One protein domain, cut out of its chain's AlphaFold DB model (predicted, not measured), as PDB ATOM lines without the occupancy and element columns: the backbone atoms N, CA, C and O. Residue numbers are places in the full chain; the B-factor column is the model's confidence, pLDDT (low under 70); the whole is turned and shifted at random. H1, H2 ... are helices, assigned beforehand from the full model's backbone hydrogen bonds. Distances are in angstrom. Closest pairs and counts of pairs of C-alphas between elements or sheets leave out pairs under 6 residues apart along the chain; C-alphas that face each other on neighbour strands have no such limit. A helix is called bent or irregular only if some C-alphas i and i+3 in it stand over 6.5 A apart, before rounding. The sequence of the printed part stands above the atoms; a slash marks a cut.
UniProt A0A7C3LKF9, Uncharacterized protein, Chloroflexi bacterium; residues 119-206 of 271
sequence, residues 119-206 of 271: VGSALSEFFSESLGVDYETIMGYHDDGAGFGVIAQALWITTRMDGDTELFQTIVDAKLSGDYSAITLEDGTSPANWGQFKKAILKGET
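AT A GLANCE: This is residues 119 to 206 of the 271 residues of an uncharacterized protein of Chloroflexi bacterium (UniProt A0A7C3LKF9). The helical hairpin of H3 and H4 makes the middle, with H1 and H2 at one end of the longest axis and H5 with a long loop at the other. The printed part has 88 residues, with five named helices, H1 to H5 in order, and no named strand: all helix. It is compact, with a radius of gyration of the C-alphas of 12.5 A and spans of 34 by 25 by 22 A.

HOW THE PARTS SIT: H1, residues 119 to 131, is irregular: C-alphas 126 and 129 are 7.1 A apart. Its residues 120 to 124 alone touch H2, residues 135 to 143; the closest C-alphas, of Ser 124 and Tyr 135, are 5.0 A apart. H3, residues 148 to 160, touches H1 at a shallow tilt of 13 degrees, closest at C-alphas 123 and 152, 7.0 A. H3 and H4, residues 165 to 177, touch as a hairpin, closest at C-alphas 158 and 168, 5.5 A. H5, residues 194 to 201, is close to H3 but not clearly touching, closest at C-alphas 157 and 201, 7.6 A. Each O i to N i+4 pair is within hydrogen-bond range in H2 to H5, and 7 of 9 in H1.

IN THESE COORDINATES: H3 and H4 each measure 18.1 A from first to last C-alpha, H1 16.9 A. H1 begins at C-alpha 119 (4.795, -41.801, -31.881); H5 ends at C-alpha 201 (-13.243, -27.002, -39.720).

THE WHOLE: The printed part has no cut. The link H4 to H5 is long, 16 residues. Residues 203 to 206 have pLDDT under 70.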
ATOM      1  N   VAL A 119       5.870 -42.684 -31.408       91.19
ATOM      2  CA  VAL A 119       4.795 -41.801 -31.881       91.19
ATOM      3  C   VAL A 119       5.073 -40.331 -31.560       91.19
ATOM      4  O   VAL A 119       4.721 -39.472 -32.358       91.19
ATOM      5  N   GLY A 120       5.687 -40.035 -30.410       91.69
ATOM      6  CA  GLY A 120       6.038 -38.663 -30.039       91.69
ATOM      7  C   GLY A 120       7.097 -38.106 -30.985       91.69
ATOM      8  O   GLY A 120       6.909 -37.033 -31.550       91.69
ATOM      9  N   SER A 121       8.134 -38.904 -31.247       90.38
ATOM     10  CA  SER A 121       9.212 -38.580 -32.183       90.38
ATOM     11  C   SER A 121       8.678 -38.361 -33.604       90.38
ATOM     12  O   SER A 121       8.874 -37.292 -34.172       90.38
ATOM     13  N   ALA A 122       7.869 -39.291 -34.134       90.94
ATOM     14  CA  ALA A 122       7.290 -39.153 -35.475       90.94
ATOM     15  C   ALA A 122       6.366 -37.927 -35.628       90.94
ATOM     16  O   ALA A 122       6.331 -37.301 -36.686       90.94
ATOM     17  N   LEU A 123       5.592 -37.580 -34.591       92.06
ATOM     18  CA  LEU A 123       4.750 -36.380 -34.613       92.06
ATOM     19  C   LEU A 123       5.590 -35.100 -34.558       92.06
ATOM     20  O   LEU A 123       5.279 -34.160 -35.289       92.06
ATOM     21  N   SER A 124       6.636 -35.076 -33.729       92.62
ATOM     22  CA  SER A 124       7.576 -33.956 -33.652       92.62
ATOM     23  C   SER A 124       8.255 -33.749 -34.996       92.62
ATOM     24  O   SER A 124       8.198 -32.661 -35.554       92.62
ATOM     25  N   GLU A 125       8.823 -34.804 -35.577       90.81
ATOM     26  CA  GLU A 125       9.474 -34.740 -36.885       90.81
ATOM     27  C   GLU A 125       8.525 -34.169 -37.948       90.81
ATOM     28  O   GLU A 125       8.862 -33.193 -38.615       90.81
ATOM     29  N   PHE A 126       7.299 -34.694 -38.038       92.12
ATOM     30  CA  PHE A 126       6.339 -34.276 -39.058       92.12
ATOM     31  C   PHE A 126       5.838 -32.830 -38.896       92.12
ATOM     32  O   PHE A 126       5.639 -32.129 -39.888       92.12
ATOM     33  N   PHE A 127       5.590 -32.374 -37.664       91.44
ATOM     34  CA  PHE A 127       4.993 -31.055 -37.410       91.44
ATOM     35  C   PHE A 127       6.003 -29.974 -37.004       91.44
ATOM     36  O   PHE A 127       5.633 -28.800 -36.973       91.44
ATOM     37  N   SER A 128       7.266 -30.323 -36.756       89.31
ATOM     38  CA  SER A 128       8.321 -29.371 -36.383       89.31
ATOM     39  C   SER A 128       8.514 -28.273 -37.430       89.31
ATOM     40  O   SER A 128       8.539 -27.096 -37.086       89.31
ATOM     41  N   GLU A 129       8.571 -28.626 -38.716       85.81
ATOM     42  CA  GLU A 129       8.786 -27.653 -39.792       85.81
ATOM     43  C   GLU A 129       7.582 -26.720 -39.986       85.81
ATOM     44  O   GLU A 129       7.749 -25.533 -40.269       85.81
ATOM     45  N   SER A 130       6.363 -27.241 -39.821       86.06
ATOM     46  CA  SER A 130       5.135 -26.484 -40.098       86.06
ATOM     47  C   SER A 130       4.639 -25.659 -38.912       86.06
ATOM     48  O   SER A 130       4.141 -24.556 -39.114       86.06
ATOM     49  N   LEU A 131       4.760 -26.176 -37.687       88.38
ATOM     50  CA  LEU A 131       4.190 -25.576 -36.477       88.38
ATOM     51  C   LEU A 131       5.235 -25.243 -35.404       88.38
ATOM     52  O   LEU A 131       4.867 -24.686 -34.370       88.38
ATOM     53  N   GLY A 132       6.507 -25.599 -35.606       87.25
ATOM     54  CA  GLY A 132       7.560 -25.392 -34.608       87.25
ATOM     55  C   GLY A 132       7.359 -26.205 -33.328       87.25
ATOM     56  O   GLY A 132       7.830 -25.790 -32.275       87.25
ATOM     57  N   VAL A 133       6.616 -27.314 -33.392       89.56
ATOM     58  CA  VAL A 133       6.338 -28.165 -32.228       89.56
ATOM     59  C   VAL A 133       7.449 -29.196 -32.076       89.56
ATOM     60  O   VAL A 133       7.683 -29.982 -32.994       89.56
ATOM     61  N   ASP A 134       8.103 -29.183 -30.918       91.88
ATOM     62  CA  ASP A 134       9.160 -30.121 -30.545       91.88
ATOM     63  C   ASP A 134       8.626 -31.359 -29.797       91.88
ATOM     64  O   ASP A 134       7.439 -31.476 -29.451       91.88
ATOM     65  N   TYR A 135       9.526 -32.319 -29.589       91.69
ATOM     66  CA  TYR A 135       9.239 -33.595 -28.945       91.69
ATOM     67  C   TYR A 135       8.807 -33.390 -27.492       91.69
ATOM     68  O   TYR A 135       7.821 -33.984 -27.049       91.69
ATOM     69  N   GLU A 136       9.489 -32.499 -26.778       92.00
ATOM     70  CA  GLU A 136       9.240 -32.161 -25.381       92.00
ATOM     71  C   GLU A 136       7.825 -31.610 -25.194       92.00
ATOM     72  O   GLU A 136       7.119 -32.003 -24.266       92.00
ATOM     73  N   THR A 137       7.361 -30.763 -26.114       93.25
ATOM     74  CA  THR A 137       5.995 -30.235 -26.106       93.25
ATOM     75  C   THR A 137       4.968 -31.352 -26.292       93.25
ATOM     76  O   THR A 137       3.960 -31.401 -25.581       93.25
ATOM     77  N   ILE A 138       5.197 -32.273 -27.233       93.69
ATOM     78  CA  ILE A 138       4.290 -33.406 -27.476       93.69
ATOM     79  C   ILE A 138       4.231 -34.332 -26.262       93.69
ATOM     80  O   ILE A 138       3.138 -34.744 -25.859       93.69
ATOM     81  N   MET A 139       5.384 -34.648 -25.674       94.38
ATOM     82  CA  MET A 139       5.461 -35.521 -24.509       94.38
ATOM     83  C   MET A 139       4.876 -34.866 -23.259       94.38
ATOM     84  O   MET A 139       4.130 -35.528 -22.545       94.38
ATOM     85  N   GLY A 140       5.071 -33.559 -23.063       93.69
ATOM     86  CA  GLY A 140       4.426 -32.816 -21.979       93.69
ATOM     87  C   GLY A 140       2.901 -32.951 -22.011       93.69
ATOM     88  O   GLY A 140       2.281 -33.313 -21.013       93.69
ATOM     89  N   TYR A 141       2.288 -32.785 -23.187       94.69
ATOM     90  CA  TYR A 141       0.844 -32.995 -23.335       94.69
ATOM     91  C   TYR A 141       0.411 -34.446 -23.147       94.69
ATOM     92  O   TYR A 141      -0.686 -34.712 -22.640       94.69
ATOM     93  N   HIS A 142       1.240 -35.390 -23.583       94.75
ATOM     94  CA  HIS A 142       0.971 -36.803 -23.372       94.75
ATOM     95  C   HIS A 142       0.940 -37.151 -21.880       94.75
ATOM     96  O   HIS A 142       0.011 -37.826 -21.424       94.75
ATOM     97  N   ASP A 143       1.896 -36.629 -21.122       93.25
ATOM     98  CA  ASP A 143       2.026 -36.853 -19.684       93.25
ATOM     99  C   ASP A 143       0.911 -36.162 -18.886       93.25
ATOM    100  O   ASP A 143       0.426 -36.711 -17.892       93.25
ATOM    101  N   ASP A 144       0.386 -35.046 -19.399       92.38
ATOM    102  CA  ASP A 144      -0.841 -34.399 -18.911       92.38
ATOM    103  C   ASP A 144      -2.128 -35.195 -19.226       92.38
ATOM    104  O   ASP A 144      -3.240 -34.819 -18.835       92.38
ATOM    105  N   GLY A 145      -2.000 -36.340 -19.902       91.69
ATOM    106  CA  GLY A 145      -3.075 -37.294 -20.156       91.69
ATOM    107  C   GLY A 145      -3.717 -37.179 -21.538       91.69
ATOM    108  O   GLY A 145      -4.729 -37.846 -21.799       91.69
ATOM    109  N   ALA A 146      -3.165 -36.371 -22.449       94.06
ATOM    110  CA  ALA A 146      -3.616 -36.351 -23.835       94.06
ATOM    111  C   ALA A 146      -3.079 -37.577 -24.591       94.06
ATOM    112  O   ALA A 146      -1.896 -37.705 -24.869       94.06
ATOM    113  N   GLY A 147      -3.955 -38.488 -25.016       94.12
ATOM    114  CA  GLY A 147      -3.510 -39.588 -25.881       94.12
ATOM    115  C   GLY A 147      -2.948 -39.071 -27.218       94.12
ATOM    116  O   GLY A 147      -3.493 -38.123 -27.784       94.12
ATOM    117  N   PHE A 148      -1.939 -39.737 -27.792       94.88
ATOM    118  CA  PHE A 148      -1.309 -39.320 -29.060       94.88
ATOM    119  C   PHE A 148      -2.292 -39.081 -30.212       94.88
ATOM    120  O   PHE A 148      -2.107 -38.174 -31.016       94.88
ATOM    121  N   GLY A 149      -3.388 -39.844 -30.287       92.94
ATOM    122  CA  GLY A 149      -4.425 -39.621 -31.298       92.94
ATOM    123  C   GLY A 149      -5.168 -38.287 -31.144       92.94
ATOM    124  O   GLY A 149      -5.695 -37.766 -32.125       92.94
ATOM    125  N   VAL A 150      -5.229 -37.734 -29.931       93.88
ATOM    126  CA  VAL A 150      -5.755 -36.389 -29.661       93.88
ATOM    127  C   VAL A 150      -4.735 -35.337 -30.064       93.88
ATOM    128  O   VAL A 150      -5.100 -34.414 -30.788       93.88
ATOM    129  N   ILE A 151      -3.476 -35.516 -29.660       95.81
ATOM    130  CA  ILE A 151      -2.372 -34.611 -29.999       95.81
ATOM    131  C   ILE A 151      -2.241 -34.487 -31.523       95.81
ATOM    132  O   ILE A 151      -2.313 -33.389 -32.060       95.81
ATOM    133  N   ALA A 152      -2.201 -35.612 -32.241       95.19
ATOM    134  CA  ALA A 152      -2.135 -35.635 -33.702       95.19
ATOM    135  C   ALA A 152      -3.331 -34.934 -34.371       95.19
ATOM    136  O   ALA A 152      -3.174 -34.240 -35.373       95.19
ATOM    137  N   GLN A 153      -4.545 -35.092 -33.825       93.38
ATOM    138  CA  GLN A 153      -5.718 -34.382 -34.341       93.38
ATOM    139  C   GLN A 153      -5.636 -32.876 -34.083       93.38
ATOM    140  O   GLN A 153      -6.069 -32.110 -34.940       93.38
ATOM    141  N   ALA A 154      -5.123 -32.457 -32.926       94.88
ATOM    142  CA  ALA A 154      -4.944 -31.049 -32.596       94.88
ATOM    143  C   ALA A 154      -3.890 -30.400 -33.504       94.88
ATOM    144  O   ALA A 154      -4.181 -29.363 -34.095       94.88
ATOM    145  N   LEU A 155      -2.737 -31.049 -33.697       94.06
ATOM    146  CA  LEU A 155      -1.691 -30.607 -34.626       94.06
ATOM    147  C   LEU A 155      -2.249 -30.445 -36.042       94.06
ATOM    148  O   LEU A 155      -2.182 -29.366 -36.619       94.06
ATOM    149  N   TRP A 156      -2.925 -31.471 -36.560       92.56
ATOM    150  CA  TRP A 156      -3.499 -31.421 -37.905       92.56
ATOM    151  C   TRP A 156      -4.554 -30.322 -38.080       92.56
ATOM    152  O   TRP A 156      -4.576 -29.632 -39.100       92.56
ATOM    153  N   ILE A 157      -5.437 -30.138 -37.092       91.31
ATOM    154  CA  ILE A 157      -6.419 -29.048 -37.115       91.31
ATOM    155  C   ILE A 157      -5.717 -27.689 -37.103       91.31
ATOM    156  O   ILE A 157      -6.132 -26.799 -37.838       91.31
ATOM    157  N   THR A 158      -4.661 -27.544 -36.303       93.44
ATOM    158  CA  THR A 158      -3.874 -26.309 -36.211       93.44
ATOM    159  C   THR A 158      -3.278 -25.956 -37.565       93.44
ATOM    160  O   THR A 158      -3.519 -24.859 -38.060       93.44
ATOM    161  N   THR A 159      -2.627 -26.917 -38.231       90.06
ATOM    162  CA  THR A 159      -2.119 -26.736 -39.600       90.06
ATOM    163  C   THR A 159      -3.238 -26.351 -40.566       90.06
ATOM    164  O   THR A 159      -3.061 -25.495 -41.427       90.06
ATOM    165  N   ARG A 160      -4.427 -26.951 -40.430       88.00
ATOM    166  CA  ARG A 160      -5.555 -26.657 -41.323       88.00
ATOM    167  C   ARG A 160      -6.131 -25.258 -41.132       88.00
ATOM    168  O   ARG A 160      -6.675 -24.699 -42.079       88.00
ATOM    169  N   MET A 161      -6.034 -24.729 -39.920       88.25
ATOM    170  CA  MET A 161      -6.463 -23.380 -39.569       88.25
ATOM    171  C   MET A 161      -5.375 -22.327 -39.817       88.25
ATOM    172  O   MET A 161      -5.595 -21.176 -39.453       88.25
ATOM    173  N   ASP A 162      -4.240 -22.711 -40.420       88.06
ATOM    174  CA  ASP A 162      -3.053 -21.855 -40.578       88.06
ATOM    175  C   ASP A 162      -2.633 -21.221 -39.238       88.06
ATOM    176  O   ASP A 162      -2.330 -20.034 -39.133       88.06
ATOM    177  N   GLY A 163      -2.745 -22.020 -38.172       87.75
ATOM    178  CA  GLY A 163      -2.434 -21.614 -36.812       87.75
ATOM    179  C   GLY A 163      -0.994 -21.902 -36.425       87.75
ATOM    180  O   GLY A 163      -0.247 -22.566 -37.140       87.75
ATOM    181  N   ASP A 164      -0.636 -21.435 -35.240       90.00
ATOM    182  CA  ASP A 164       0.676 -21.600 -34.636       90.00
ATOM    183  C   ASP A 164       0.621 -22.536 -33.419       90.00
ATOM    184  O   ASP A 164      -0.406 -23.146 -33.093       90.00
ATOM    185  N   THR A 165       1.752 -22.642 -32.724       90.19
ATOM    186  CA  THR A 165       1.863 -23.405 -31.485       90.19
ATOM    187  C   THR A 165       0.823 -22.960 -30.450       90.19
ATOM    188  O   THR A 165       0.239 -23.818 -29.801       90.19
ATOM    189  N   GLU A 166       0.510 -21.664 -30.322       92.69
ATOM    190  CA  GLU A 166      -0.486 -21.181 -29.351       92.69
ATOM    191  C   GLU A 166      -1.891 -21.724 -29.651       92.69
ATOM    192  O   GLU A 166      -2.612 -22.151 -28.738       92.69
ATOM    193  N   LEU A 167      -2.285 -21.767 -30.929       93.25
ATOM    194  CA  LEU A 167      -3.551 -22.384 -31.321       93.25
ATOM    195  C   LEU A 167      -3.548 -23.891 -31.036       93.25
ATOM    196  O   LEU A 167      -4.539 -24.410 -30.516       93.25
ATOM    197  N   PHE A 168      -2.446 -24.588 -31.322       95.38
ATOM    198  CA  PHE A 168      -2.299 -26.006 -30.984       95.38
ATOM    199  C   PHE A 168      -2.504 -26.255 -29.484       95.38
ATOM    200  O   PHE A 168      -3.344 -27.082 -29.115       95.38
ATOM    201  N   GLN A 169      -1.813 -25.495 -28.631       94.44
ATOM    202  CA  GLN A 169      -1.940 -25.581 -27.174       94.44
ATOM    203  C   GLN A 169      -3.392 -25.342 -26.736       94.44
ATOM    204  O   GLN A 169      -3.986 -26.162 -26.036       94.44
ATOM    205  N   THR A 170      -4.018 -24.283 -27.260       95.50
ATOM    206  CA  THR A 170      -5.424 -23.950 -26.988       95.50
ATOM    207  C   THR A 170      -6.368 -25.103 -27.347       95.50
ATOM    208  O   THR A 170      -7.330 -25.381 -26.626       95.50
ATOM    209  N   ILE A 171      -6.113 -25.798 -28.458       95.31
ATOM    210  CA  ILE A 171      -6.929 -26.931 -28.904       95.31
ATOM    211  C   ILE A 171      -6.762 -28.141 -27.980       95.31
ATOM    212  O   ILE A 171      -7.763 -28.795 -27.660       95.31
ATOM    213  N   VAL A 172      -5.534 -28.453 -27.555       95.69
ATOM    214  CA  VAL A 172      -5.275 -29.566 -26.629       95.69
ATOM    215  C   VAL A 172      -5.913 -29.288 -25.267       95.69
ATOM    216  O   VAL A 172      -6.666 -30.128 -24.765       95.69
ATOM    217  N   ASP A 173      -5.740 -28.083 -24.729       94.69
ATOM    218  CA  ASP A 173      -6.317 -27.673 -23.446       94.69
ATOM    219  C   ASP A 173      -7.846 -27.701 -23.471       94.69
ATOM    220  O   ASP A 173      -8.492 -28.237 -22.563       94.69
ATOM    221  N   ALA A 174      -8.459 -27.193 -24.545       95.06
ATOM    222  CA  ALA A 174      -9.905 -27.259 -24.741       95.06
ATOM    223  C   ALA A 174     -10.408 -28.707 -24.806       95.06
ATOM    224  O   ALA A 174     -11.517 -29.038 -24.370       95.06
ATOM    225  N   LYS A 175      -9.588 -29.610 -25.348       93.69
ATOM    226  CA  LYS A 175      -9.927 -31.023 -25.467       93.69
ATOM    227  C   LYS A 175      -9.839 -31.766 -24.138       93.69
ATOM    228  O   LYS A 175     -10.722 -32.589 -23.879       93.69
ATOM    229  N   LEU A 176      -8.830 -31.466 -23.325       92.69
ATOM    230  CA  LEU A 176      -8.641 -32.034 -21.989       92.69
ATOM    231  C   LEU A 176      -9.674 -31.498 -20.990       92.69
ATOM    232  O   LEU A 176     -10.300 -32.271 -20.267       92.69
ATOM    233  N   SER A 177      -9.906 -30.184 -20.993       94.38
ATOM    234  CA  SER A 177     -10.860 -29.522 -20.092       94.38
ATOM    235  C   SER A 177     -12.322 -29.705 -20.511       94.38
ATOM    236  O   SER A 177     -13.227 -29.681 -19.674       94.38
ATOM    237  N   GLY A 178     -12.570 -29.878 -21.812       93.06
ATOM    238  CA  GLY A 178     -13.905 -29.836 -22.400       93.06
ATOM    239  C   GLY A 178     -14.462 -28.419 -22.593       93.06
ATOM    240  O   GLY A 178     -15.614 -28.300 -23.017       93.06
ATOM    241  N   ASP A 179     -13.683 -27.370 -22.307       94.44
ATOM    242  CA  ASP A 179     -14.061 -25.973 -22.518       94.44
ATOM    243  C   ASP A 179     -13.467 -25.432 -23.821       94.44
ATOM    244  O   ASP A 179     -12.263 -25.281 -23.977       94.44
ATOM    245  N   TYR A 180     -14.343 -25.107 -24.766       94.75
ATOM    246  CA  TYR A 180     -13.987 -24.650 -26.108       94.75
ATOM    247  C   TYR A 180     -14.192 -23.144 -26.296       94.75
ATOM    248  O   TYR A 180     -14.101 -22.640 -27.414       94.75
ATOM    249  N   SER A 181     -14.498 -22.412 -25.222       94.06
ATOM    250  CA  SER A 181     -14.803 -20.980 -25.282       94.06
ATOM    251  C   SER A 181     -13.629 -20.116 -25.754       94.06
ATOM    252  O   SER A 181     -13.857 -19.050 -26.321       94.06
ATOM    253  N   ALA A 182     -12.391 -20.590 -25.579       92.31
ATOM    254  CA  ALA A 182     -11.184 -19.923 -26.065       92.31
ATOM    255  C   ALA A 182     -11.024 -19.989 -27.596       92.31
ATOM    256  O   ALA A 182     -10.288 -19.196 -28.177       92.31
ATOM    257  N   ILE A 183     -11.729 -20.906 -28.265       92.06
ATOM    258  CA  ILE A 183     -11.634 -21.102 -29.711       92.06
ATOM    259  C   ILE A 183     -12.725 -20.284 -30.401       92.06
ATOM    260  O   ILE A 183     -13.916 -20.431 -30.111       92.06
ATOM    261  N   THR A 184     -12.315 -19.447 -31.353       90.38
ATOM    262  CA  THR A 184     -13.223 -18.654 -32.191       90.38
ATOM    263  C   THR A 184     -13.195 -19.188 -33.618       90.38
ATOM    264  O   THR A 184     -12.135 -19.280 -34.230       90.38
ATOM    265  N   LEU A 185     -14.360 -19.564 -34.142       88.38
ATOM    266  CA  LEU A 185     -14.535 -20.002 -35.525       88.38
ATOM    267  C   LEU A 185     -14.636 -18.798 -36.474       88.38
ATOM    268  O   LEU A 185     -14.875 -17.671 -36.046       88.38
ATOM    269  N   GLU A 186     -14.545 -19.045 -37.782       84.00
ATOM    270  CA  GLU A 186     -14.674 -18.005 -38.819       84.00
ATOM    271  C   GLU A 186     -16.006 -17.237 -38.765       84.00
ATOM    272  O   GLU A 186     -16.076 -16.065 -39.132       84.00
ATOM    273  N   ASP A 187     -17.075 -17.881 -38.288       82.62
ATOM    274  CA  ASP A 187     -18.387 -17.252 -38.103       82.62
ATOM    275  C   ASP A 187     -18.492 -16.425 -36.805       82.62
ATOM    276  O   ASP A 187     -19.561 -15.897 -36.484       82.62
ATOM    277  N   GLY A 188     -17.386 -16.296 -36.064       86.31
ATOM    278  CA  GLY A 188     -17.285 -15.576 -34.799       86.31
ATOM    279  C   GLY A 188     -17.900 -16.313 -33.609       86.31
ATOM    280  O   GLY A 188     -17.988 -15.736 -32.525       86.31
ATOM    281  N   THR A 189     -18.358 -17.555 -33.785       91.69
ATOM    282  CA  THR A 189     -18.914 -18.369 -32.699       91.69
ATOM    283  C   THR A 189     -17.859 -19.278 -32.072       91.69
ATOM    284  O   THR A 189     -16.854 -19.616 -32.698       91.69
ATOM    285  N   SER A 190     -18.099 -19.703 -30.830       92.75
ATOM    286  CA  SER A 190     -17.293 -20.732 -30.168       92.75
ATOM    287  C   SER A 190     -18.000 -22.087 -30.243       92.75
ATOM    288  O   SER A 190     -19.215 -22.159 -30.006       92.75
ATOM    289  N   PRO A 191     -17.283 -23.181 -30.547       93.44
ATOM    290  CA  PRO A 191     -17.887 -24.503 -30.571       93.44
ATOM    291  C   PRO A 191     -18.263 -24.937 -29.150       93.44
ATOM    292  O   PRO A 191     -17.573 -24.616 -28.195       93.44
ATOM    293  N   ALA A 192     -19.347 -25.701 -28.985       92.75
ATOM    294  CA  ALA A 192     -19.741 -26.197 -27.659       92.75
ATOM    295  C   ALA A 192     -19.064 -27.526 -27.281       92.75
ATOM    296  O   ALA A 192     -19.187 -27.984 -26.149       92.75
ATOM    297  N   ASN A 193     -18.451 -28.214 -28.248       93.38
ATOM    298  CA  ASN A 193     -17.751 -29.483 -28.050       93.38
ATOM    299  C   ASN A 193     -16.864 -29.828 -29.255       93.38
ATOM    300  O   ASN A 193     -17.040 -29.293 -30.351       93.38
ATOM    301  N   TRP A 194     -16.001 -30.833 -29.077       90.81
ATOM    302  CA  TRP A 194     -15.102 -31.363 -30.108       90.81
ATOM    303  C   TRP A 194     -15.775 -31.695 -31.442       90.81
ATOM    304  O   TRP A 194     -15.224 -31.433 -32.507       90.81
ATOM    305  N   GLY A 195     -16.965 -32.302 -31.403       88.56
ATOM    306  CA  GLY A 195     -17.673 -32.706 -32.616       88.56
ATOM    307  C   GLY A 195     -18.124 -31.503 -33.440       88.56
ATOM    308  O   GLY A 195     -18.011 -31.519 -34.664       88.56
ATOM    309  N   GLN A 196     -18.595 -30.447 -32.773       90.31
ATOM    310  CA  GLN A 196     -18.931 -29.182 -33.426       90.31
ATOM    311  C   GLN A 196     -17.689 -28.469 -33.949       90.31
ATOM    312  O   GLN A 196     -17.723 -28.000 -35.084       90.31
ATOM    313  N   PHE A 197     -16.605 -28.454 -33.169       91.50
ATOM    314  CA  PHE A 197     -15.337 -27.861 -33.583       91.50
ATOM    315  C   PHE A 197     -14.806 -28.520 -34.862       91.50
ATOM    316  O   PHE A 197     -14.686 -27.865 -35.895       91.50
ATOM    317  N   LYS A 198     -14.645 -29.850 -34.858       88.81
ATOM    318  CA  LYS A 198     -14.235 -30.613 -36.046       88.81
ATOM    319  C   LYS A 198     -15.155 -30.388 -37.238       88.81
ATOM    320  O   LYS A 198     -14.686 -30.253 -38.359       88.81
ATOM    321  N   LYS A 199     -16.471 -30.372 -37.019       86.88
ATOM    322  CA  LYS A 199     -17.438 -30.163 -38.102       86.88
ATOM    323  C   LYS A 199     -17.336 -28.761 -38.701       86.88
ATOM    324  O   LYS A 199     -17.606 -28.616 -39.887       86.88
ATOM    325  N   ALA A 200     -17.009 -27.750 -37.901       86.50
ATOM    326  CA  ALA A 200     -16.816 -26.394 -38.391       86.50
ATOM    327  C   ALA A 200     -15.585 -26.304 -39.303       86.50
ATOM    328  O   ALA A 200     -15.692 -25.728 -40.375       86.50
ATOM    329  N   ILE A 201     -14.487 -26.968 -38.932       84.19
ATOM    330  CA  ILE A 201     -13.243 -27.002 -39.720       84.19
ATOM    331  C   ILE A 201     -13.389 -27.866 -40.984       84.19
ATOM    332  O   ILE A 201     -12.901 -27.515 -42.049       84.19
ATOM    333  N   LEU A 202     -14.101 -28.993 -40.890       78.69
ATOM    334  CA  LEU A 202     -14.289 -29.948 -41.994       78.69
ATOM    335  C   LEU A 202     -15.469 -29.608 -42.921       78.69
ATOM    336  O   LEU A 202     -15.827 -30.406 -43.792       78.69
ATOM    337  N   LYS A 203     -16.136 -28.465 -42.729       69.38
ATOM    338  CA  LYS A 203     -17.251 -28.029 -43.582       69.38
ATOM    339  C   LYS A 203     -16.713 -27.640 -44.968       69.38
ATOM    340  O   LYS A 203     -16.485 -26.476 -45.255       69.38
ATOM    341  N   GLY A 204     -16.551 -28.630 -45.842       56.12
ATOM    342  CA  GLY A 204     -16.136 -28.430 -47.234       56.12
ATOM    343  C   GLY A 204     -15.435 -29.632 -47.858       56.12
ATOM    344  O   GLY A 204     -15.511 -29.811 -49.067       56.12
ATOM    345  N   GLU A 205     -14.831 -30.503 -47.047       55.66
ATOM    346  CA  GLU A 205     -13.993 -31.600 -47.538       55.66
ATOM    347  C   GLU A 205     -14.339 -32.901 -46.816       55.66
ATOM    348  O   GLU A 205     -13.909 -33.170 -45.698       55.66
ATOM    349  N   THR A 206     -15.151 -33.737 -47.461       53.78
ATOM    350  CA  THR A 206     -15.514 -35.066 -46.945       53.78
ATOM    351  C   THR A 206     -14.427 -36.123 -47.155       53.78
ATOM    352  O   THR A 206     -14.622 -37.256 -46.724       53.78
TER     353      THR A 206